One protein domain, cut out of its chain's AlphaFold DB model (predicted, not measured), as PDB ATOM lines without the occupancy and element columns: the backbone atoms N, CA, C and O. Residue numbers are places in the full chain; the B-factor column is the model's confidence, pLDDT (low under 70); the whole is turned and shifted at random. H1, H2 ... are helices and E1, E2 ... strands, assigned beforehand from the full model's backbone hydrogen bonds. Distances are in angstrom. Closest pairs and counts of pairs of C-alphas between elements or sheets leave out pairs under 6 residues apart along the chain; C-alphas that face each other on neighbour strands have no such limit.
ATOM      1  N   ASP A   4      33.151  50.642 -50.252       74.25
ATOM      2  CA  ASP A   4      33.842  51.432 -51.267       74.25
ATOM      3  C   ASP A   4      35.359  51.335 -51.098       74.25
ATOM      4  O   ASP A   4      36.094  51.249 -52.079       74.25
ATOM      5  N   ASN A   5      35.850  51.279 -49.853       78.88
ATOM      6  CA  ASN A   5      37.273  51.060 -49.595       78.88
ATOM      7  C   ASN A   5      37.723  49.658 -50.025       78.88
ATOM      8  O   ASN A   5      38.780  49.525 -50.632       78.88
ATOM      9  N   LEU A   6      36.931  48.622 -49.726       82.12
ATOM     10  CA  LEU A   6      37.256  47.239 -50.098       82.12
ATOM     11  C   LEU A   6      37.158  47.008 -51.610       82.12
ATOM     12  O   LEU A   6      37.954  46.256 -52.163       82.12
ATOM     13  N   GLU A   7      36.208  47.660 -52.273       81.19
ATOM     14  CA  GLU A   7      36.035  47.645 -53.723       81.19
ATOM     15  C   GLU A   7      37.187  48.383 -54.414       81.19
ATOM     16  O   GLU A   7      37.759  47.871 -55.373       81.19
ATOM     17  N   TYR A   8      37.600  49.539 -53.887       77.44
ATOM     18  CA  TYR A   8      38.779  50.246 -54.380       77.44
ATOM     19  C   TYR A   8      40.056  49.409 -54.218       77.44
ATOM     20  O   TYR A   8      40.837  49.292 -55.161       77.44
ATOM     21  N   ASP A   9      40.251  48.788 -53.048       79.19
ATOM     22  CA  ASP A   9      41.377  47.882 -52.793       79.19
ATOM     23  C   ASP A   9      41.354  46.678 -53.756       79.19
ATOM     24  O   ASP A   9      42.398  46.295 -54.279       79.19
ATOM     25  N   PHE A  10      40.174  46.112 -54.034       78.88
ATOM     26  CA  PHE A  10      40.006  44.989 -54.960       78.88
ATOM     27  C   PHE A  10      40.298  45.367 -56.421       78.88
ATOM     28  O   PHE A  10      40.917  44.586 -57.141       78.88
ATOM     29  N   VAL A  11      39.830  46.534 -56.884       74.69
ATOM     30  CA  VAL A  11      39.908  46.933 -58.302       74.69
ATOM     31  C   VAL A  11      41.234  47.616 -58.649       74.69
ATOM     32  O   VAL A  11      41.739  47.423 -59.755       74.69
ATOM     33  N   TYR A  12      41.800  48.419 -57.742       65.69
ATOM     34  CA  TYR A  12      42.852  49.381 -58.093       65.69
ATOM     35  C   TYR A  12      44.194  49.179 -57.375       65.69
ATOM     36  O   TYR A  12      45.185  49.783 -57.791       65.69
ATOM     37  N   GLN A  13      44.294  48.332 -56.342       61.50
ATOM     38  CA  GLN A  13      45.590  48.040 -55.715       61.50
ATOM     39  C   GLN A  13      46.249  46.807 -56.330       61.50
ATOM     40  O   GLN A  13      45.989  45.667 -55.960       61.50
ATOM     41  N   ASN A  14      47.182  47.058 -57.243       54.19
ATOM     42  CA  ASN A  14      47.787  46.050 -58.112       54.19
ATOM     43  C   ASN A  14      48.758  45.052 -57.430       54.19
ATOM     44  O   ASN A  14      49.426  44.300 -58.132       54.19
ATOM     45  N   HIS A  15      48.874  45.022 -56.092       58.09
ATOM     46  CA  HIS A  15      49.870  44.179 -55.402       58.09
ATOM     47  C   HIS A  15      49.447  43.557 -54.060       58.09
ATOM     48  O   HIS A  15      50.227  42.783 -53.506       58.09
ATOM     49  N   SER A  16      48.248  43.823 -53.526       66.50
ATOM     50  CA  SER A  16      47.805  43.162 -52.287       66.50
ATOM     51  C   SER A  16      46.733  42.120 -52.574       66.50
ATOM     52  O   SER A  16      45.622  42.447 -52.973       66.50
ATOM     53  N   THR A  17      47.040  40.846 -52.324       81.56
ATOM     54  CA  THR A  17      46.087  39.729 -52.483       81.56
ATOM     55  C   THR A  17      45.010  39.697 -51.400       81.56
ATOM     56  O   THR A  17      44.075  38.901 -51.462       81.56
ATOM     57  N   HIS A  18      45.139  40.542 -50.376       86.25
ATOM     58  CA  HIS A  18      44.238  40.571 -49.238       86.25
ATOM     59  C   HIS A  18      44.204  41.940 -48.553       86.25
ATOM     60  O   HIS A  18      45.122  42.749 -48.692       86.25
ATOM     61  N   LYS A  19      43.168  42.170 -47.745       87.94
ATOM     62  CA  LYS A  19      43.028  43.337 -46.871       87.94
ATOM     63  C   LYS A  19      42.705  42.907 -45.449       87.94
ATOM     64  O   LYS A  19      41.820  42.082 -45.235       87.94
ATOM     65  N   THR A  20      43.389  43.486 -44.468       90.12
ATOM     66  CA  THR A  20      43.056  43.312 -43.049       90.12
ATOM     67  C   THR A  20      42.301  44.518 -42.512       90.12
ATOM     68  O   THR A  20      42.629  45.657 -42.847       90.12
ATOM     69  N   PHE A  21      41.299  44.278 -41.673       88.44
ATOM     70  CA  PHE A  21      40.515  45.332 -41.034       88.44
ATOM     71  C   PHE A  21      39.899  44.851 -39.720       88.44
ATOM     72  O   PHE A  21      39.733  43.654 -39.496       88.44
ATOM     73  N   THR A  22      39.506  45.795 -38.872       87.38
ATOM     74  CA  THR A  22      38.904  45.523 -37.562       87.38
ATOM     75  C   THR A  22      37.445  45.980 -37.556       87.38
ATOM     76  O   THR A  22      37.125  47.050 -38.082       87.38
ATOM     77  N   ILE A  23      36.550  45.168 -36.989       81.19
ATOM     78  CA  ILE A  23      35.147  45.525 -36.723       81.19
ATOM     79  C   ILE A  23      34.858  45.214 -35.253       81.19
ATOM     80  O   ILE A  23      34.852  44.048 -34.854       81.19
ATOM     81  N   GLY A  24      34.607  46.256 -34.456       84.56
ATOM     82  CA  GLY A  24      34.514  46.125 -33.001       84.56
ATOM     83  C   GLY A  24      35.834  45.605 -32.425       84.56
ATOM     84  O   GLY A  24      36.889  46.151 -32.731       84.56
ATOM     85  N   GLU A  25      35.777  44.524 -31.650       82.75
ATOM     86  CA  GLU A  25      36.956  43.865 -31.063       82.75
ATOM     87  C   GLU A  25      37.580  42.789 -31.975       82.75
ATOM     88  O   GLU A  25      38.597  42.183 -31.638       82.75
ATOM     89  N   TYR A  26      36.979  42.523 -33.138       82.94
ATOM     90  CA  TYR A  26      37.383  41.422 -34.010       82.94
ATOM     91  C   TYR A  26      38.241  41.903 -35.176       82.94
ATOM     92  O   TYR A  26      37.869  42.822 -35.909       82.94
ATOM     93  N   ASN A  27      39.357  41.210 -35.397       88.50
ATOM     94  CA  ASN A  27      40.239  41.427 -36.537       88.50
ATOM     95  C   ASN A  27      39.897  40.454 -37.664       88.50
ATOM     96  O   ASN A  27      39.703  39.265 -37.423       88.50
ATOM     97  N   TYR A  28      39.857  40.941 -38.897       90.19
ATOM     98  CA  TYR A  28      39.525  40.156 -40.077       90.19
ATOM     99  C   TYR A  28      40.580  40.314 -41.166       90.19
ATOM    100  O   TYR A  28      41.192  41.371 -41.312       90.19
ATOM    101  N   LYS A  29      40.743  39.260 -41.967       90.81
ATOM    102  CA  LYS A  29      41.464  39.264 -43.242       90.81
ATOM    103  C   LYS A  29      40.497  38.874 -44.352       90.81
ATOM    104  O   LYS A  29      39.935  37.786 -44.305       90.81
ATOM    105  N   LEU A  30      40.319  39.734 -45.346       91.06
ATOM    106  CA  LEU A  30      39.621  39.424 -46.588       91.06
ATOM    107  C   LEU A  30      40.652  39.091 -47.661       91.06
ATOM    108  O   LEU A  30      41.462  39.937 -48.022       91.06
ATOM    109  N   ASP A  31      40.633  37.856 -48.137       89.00
ATOM    110  CA  ASP A  31      41.456  37.383 -49.240       89.00
ATOM    111  C   ASP A  31      40.699  37.591 -50.557       89.00
ATOM    112  O   ASP A  31      39.617  37.033 -50.763       89.00
ATOM    113  N   PHE A  32      41.250  38.437 -51.426       86.50
ATOM    114  CA  PHE A  32      40.625  38.836 -52.686       86.50
ATOM    115  C   PHE A  32      40.765  37.772 -53.775       86.50
ATOM    116  O   PHE A  32      39.973  37.748 -54.713       86.50
ATOM    117  N   THR A  33      41.740  36.870 -53.652       83.69
ATOM    118  CA  THR A  33      41.953  35.783 -54.612       83.69
ATOM    119  C   THR A  33      40.929  34.672 -54.411       83.69
ATOM    120  O   THR A  33      40.327  34.182 -55.362       83.69
ATOM    121  N   THR A  34      40.711  34.280 -53.161       88.06
ATOM    122  CA  THR A  34      39.783  33.202 -52.793       88.06
ATOM    123  C   THR A  34      38.375  33.702 -52.497       88.06
ATOM    124  O   THR A  34      37.457  32.890 -52.369       88.06
ATOM    125  N   MET A  35      38.194  35.022 -52.391       88.50
ATOM    126  CA  MET A  35      36.945  35.658 -51.979       88.50
ATOM    127  C   MET A  35      36.448  35.110 -50.631       88.50
ATOM    128  O   MET A  35      35.282  34.746 -50.460       88.50
ATOM    129  N   GLN A  36      37.357  35.042 -49.653       90.44
ATOM    130  CA  GLN A  36      37.071  34.562 -48.300       90.44
ATOM    131  C   GLN A  36      37.492  35.566 -47.231       90.44
ATOM    132  O   GLN A  36      38.614  36.064 -47.226       90.44
ATOM    133  N   GLN A  37      36.609  35.801 -46.266       91.00
ATOM    134  CA  GLN A  37      36.904  36.552 -45.052       91.00
ATOM    135  C   GLN A  37      37.213  35.593 -43.905       91.00
ATOM    136  O   GLN A  37      36.431  34.685 -43.613       91.00
ATOM    137  N   HIS A  38      38.341  35.800 -43.236       90.88
ATOM    138  CA  HIS A  38      38.806  35.022 -42.092       90.88
ATOM    139  C   HIS A  38      38.800  35.916 -40.851       90.88
ATOM    140  O   HIS A  38      39.363  37.008 -40.875       90.88
ATOM    141  N   ASN A  39      38.162  35.467 -39.770       88.31
ATOM    142  CA  ASN A  39      38.284  36.097 -38.456       88.31
ATOM    143  C   ASN A  39      39.614  35.660 -37.826       88.31
ATOM    144  O   ASN A  39      39.850  34.466 -37.662       88.31
ATOM    145  N   LEU A  40      40.474  36.624 -37.507       84.94
ATOM    146  CA  LEU A  40      41.801  36.433 -36.918       84.94
ATOM    147  C   LEU A  40      41.774  36.424 -35.380       84.94
ATOM    148  O   LEU A  40      42.825  36.375 -34.748       84.94
ATOM    149  N   GLY A  41      40.591  36.513 -34.769       76.25
ATOM    150  CA  GLY A  41      40.431  36.414 -33.325       76.25
ATOM    151  C   GLY A  41      40.853  35.033 -32.800       76.25
ATOM    152  O   GLY A  41      40.562  34.023 -33.445       76.25
ATOM    153  N   PRO A  42      41.473  34.962 -31.608       65.62
ATOM    154  CA  PRO A  42      42.115  33.748 -31.095       65.62
ATOM    155  C   PRO A  42      41.141  32.616 -30.729       65.62
ATOM    156  O   PRO A  42      41.579  31.503 -30.463       65.62
ATOM    157  N   VAL A  43      39.831  32.889 -30.697       63.97
ATOM    158  CA  VAL A  43      38.803  31.939 -30.236       63.97
ATOM    159  C   VAL A  43      38.002  31.323 -31.386       63.97
ATOM    160  O   VAL A  43      37.644  30.153 -31.320       63.97
ATOM    161  N   TYR A  44      37.705  32.082 -32.449       64.56
ATOM    162  CA  TYR A  44      36.636  31.702 -33.380       64.56
ATOM    163  C   TYR A  44      37.106  31.292 -34.783       64.56
ATOM    164  O   TYR A  44      36.364  30.562 -35.431       64.56
ATOM    165  N   PHE A  45      38.289  31.713 -35.262       72.38
ATOM    166  CA  PHE A  45      38.922  31.315 -36.547       72.38
ATOM    167  C   PHE A  45      37.979  31.111 -37.760       72.38
ATOM    168  O   PHE A  45      38.259  30.337 -38.679       72.38
ATOM    169  N   THR A  46      36.830  31.790 -37.783       82.56
ATOM    170  CA  THR A  46      35.762  31.478 -38.733       82.56
ATOM    171  C   THR A  46      36.133  31.973 -40.118       82.56
ATOM    172  O   THR A  46      36.533  33.131 -40.270       82.56
ATOM    173  N   LYS A  47      35.911  31.136 -41.132       87.62
ATOM    174  CA  LYS A  47      36.031  31.507 -42.545       87.62
ATOM    175  C   LYS A  47      34.647  31.630 -43.170       87.62
ATOM    176  O   LYS A  47      33.793  30.771 -42.956       87.62
ATOM    177  N   ARG A  48      34.421  32.687 -43.948       85.62
ATOM    178  CA  ARG A  48      33.180  32.907 -44.698       85.62
ATOM    179  C   ARG A  48      33.491  33.271 -46.136       85.62
ATOM    180  O   ARG A  48      34.396  34.059 -46.388       85.62
ATOM    181  N   ASN A  49      32.709  32.728 -47.062       87.56
ATOM    182  CA  ASN A  49      32.752  33.166 -48.450       87.56
ATOM    183  C   ASN A  49      32.131  34.557 -48.559       87.56
ATOM    184  O   ASN A  49      31.093  34.841 -47.952       87.56
ATOM    185  N   VAL A  50      32.766  35.399 -49.355       85.25
ATOM    186  CA  VAL A  50      32.332  36.754 -49.665       85.25
ATOM    187  C   VAL A  50      32.087  36.824 -51.159       85.25
ATOM    188  O   VAL A  50      32.773  36.180 -51.944       85.25
ATOM    189  N   ILE A  51      31.093  37.594 -51.572       78.88
ATOM    190  CA  ILE A  51      30.864  37.887 -52.983       78.88
ATOM    191  C   ILE A  51      30.836  39.396 -53.165       78.88
ATOM    192  O   ILE A  51      30.349  40.123 -52.295       78.88
ATOM    193  N   ARG A  52      31.354  39.869 -54.301       77.38
ATOM    194  CA  ARG A  52      31.152  41.261 -54.706       77.38
ATOM    195  C   ARG A  52      29.667  41.459 -54.981       77.38
ATOM    196  O   ARG A  52      29.030  40.610 -55.611       77.38
TER     197      ARG A  52
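Overview. This is residues 4 to 52 of the 425 residues of the protein "Poly [ADP-ribose] polymerase" of Clytia hemisphaerica (UniProt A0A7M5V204). Four antiparallel strands zigzag into one strongly twisted sheet, with the short helix H1 grazing it near E1. The 49 printed residues include one named helix, then four named strands, in sheet order E1 E2 E3 E4; the class is mixed. The whole is compact, with a radius of gyration of the C-alphas of 11.0 A, but elongated, spanning 33 by 19 by 18 A.

Arrangement. H1, residues 4 to 12, has every O i to N i+4 pair within hydrogen-bond range. It only grazes the sheet; its closest C-alphas to E1, residues 18 to 23, are Asp 9 and Lys 19, 7.6 A. A meander, each strand the antiparallel neighbour of the one before, follows in three hairpins: E1 with E2, residues 26 to 31 (N 21 and O 28, 2.9 A); E2 with E3, residues 36 to 39 (N 29 and O 38, 2.9 A); E3 with E4, residues 47 to 51 (N 37 and O 48, 2.8 A). The edge strands E1 and E4 are apart.

Along the chain. H1 begins at C-alpha 4, (33.842, 51.432, -51.267), and measures 11.5 A. E1 measures 16.2 A, E2 16.3 A, E3 10.0 A and E4 13.3 A, ending at C-alpha 51, (30.864, 37.887, -52.983).

Size, cuts and confidence. The farthest C-alphas, Tyr 12 and Val 43, are 33.1 A apart. The printed part has no cut and no long link. The model's pLDDT is under 70 at residues 12 to 16 and 42 to 44.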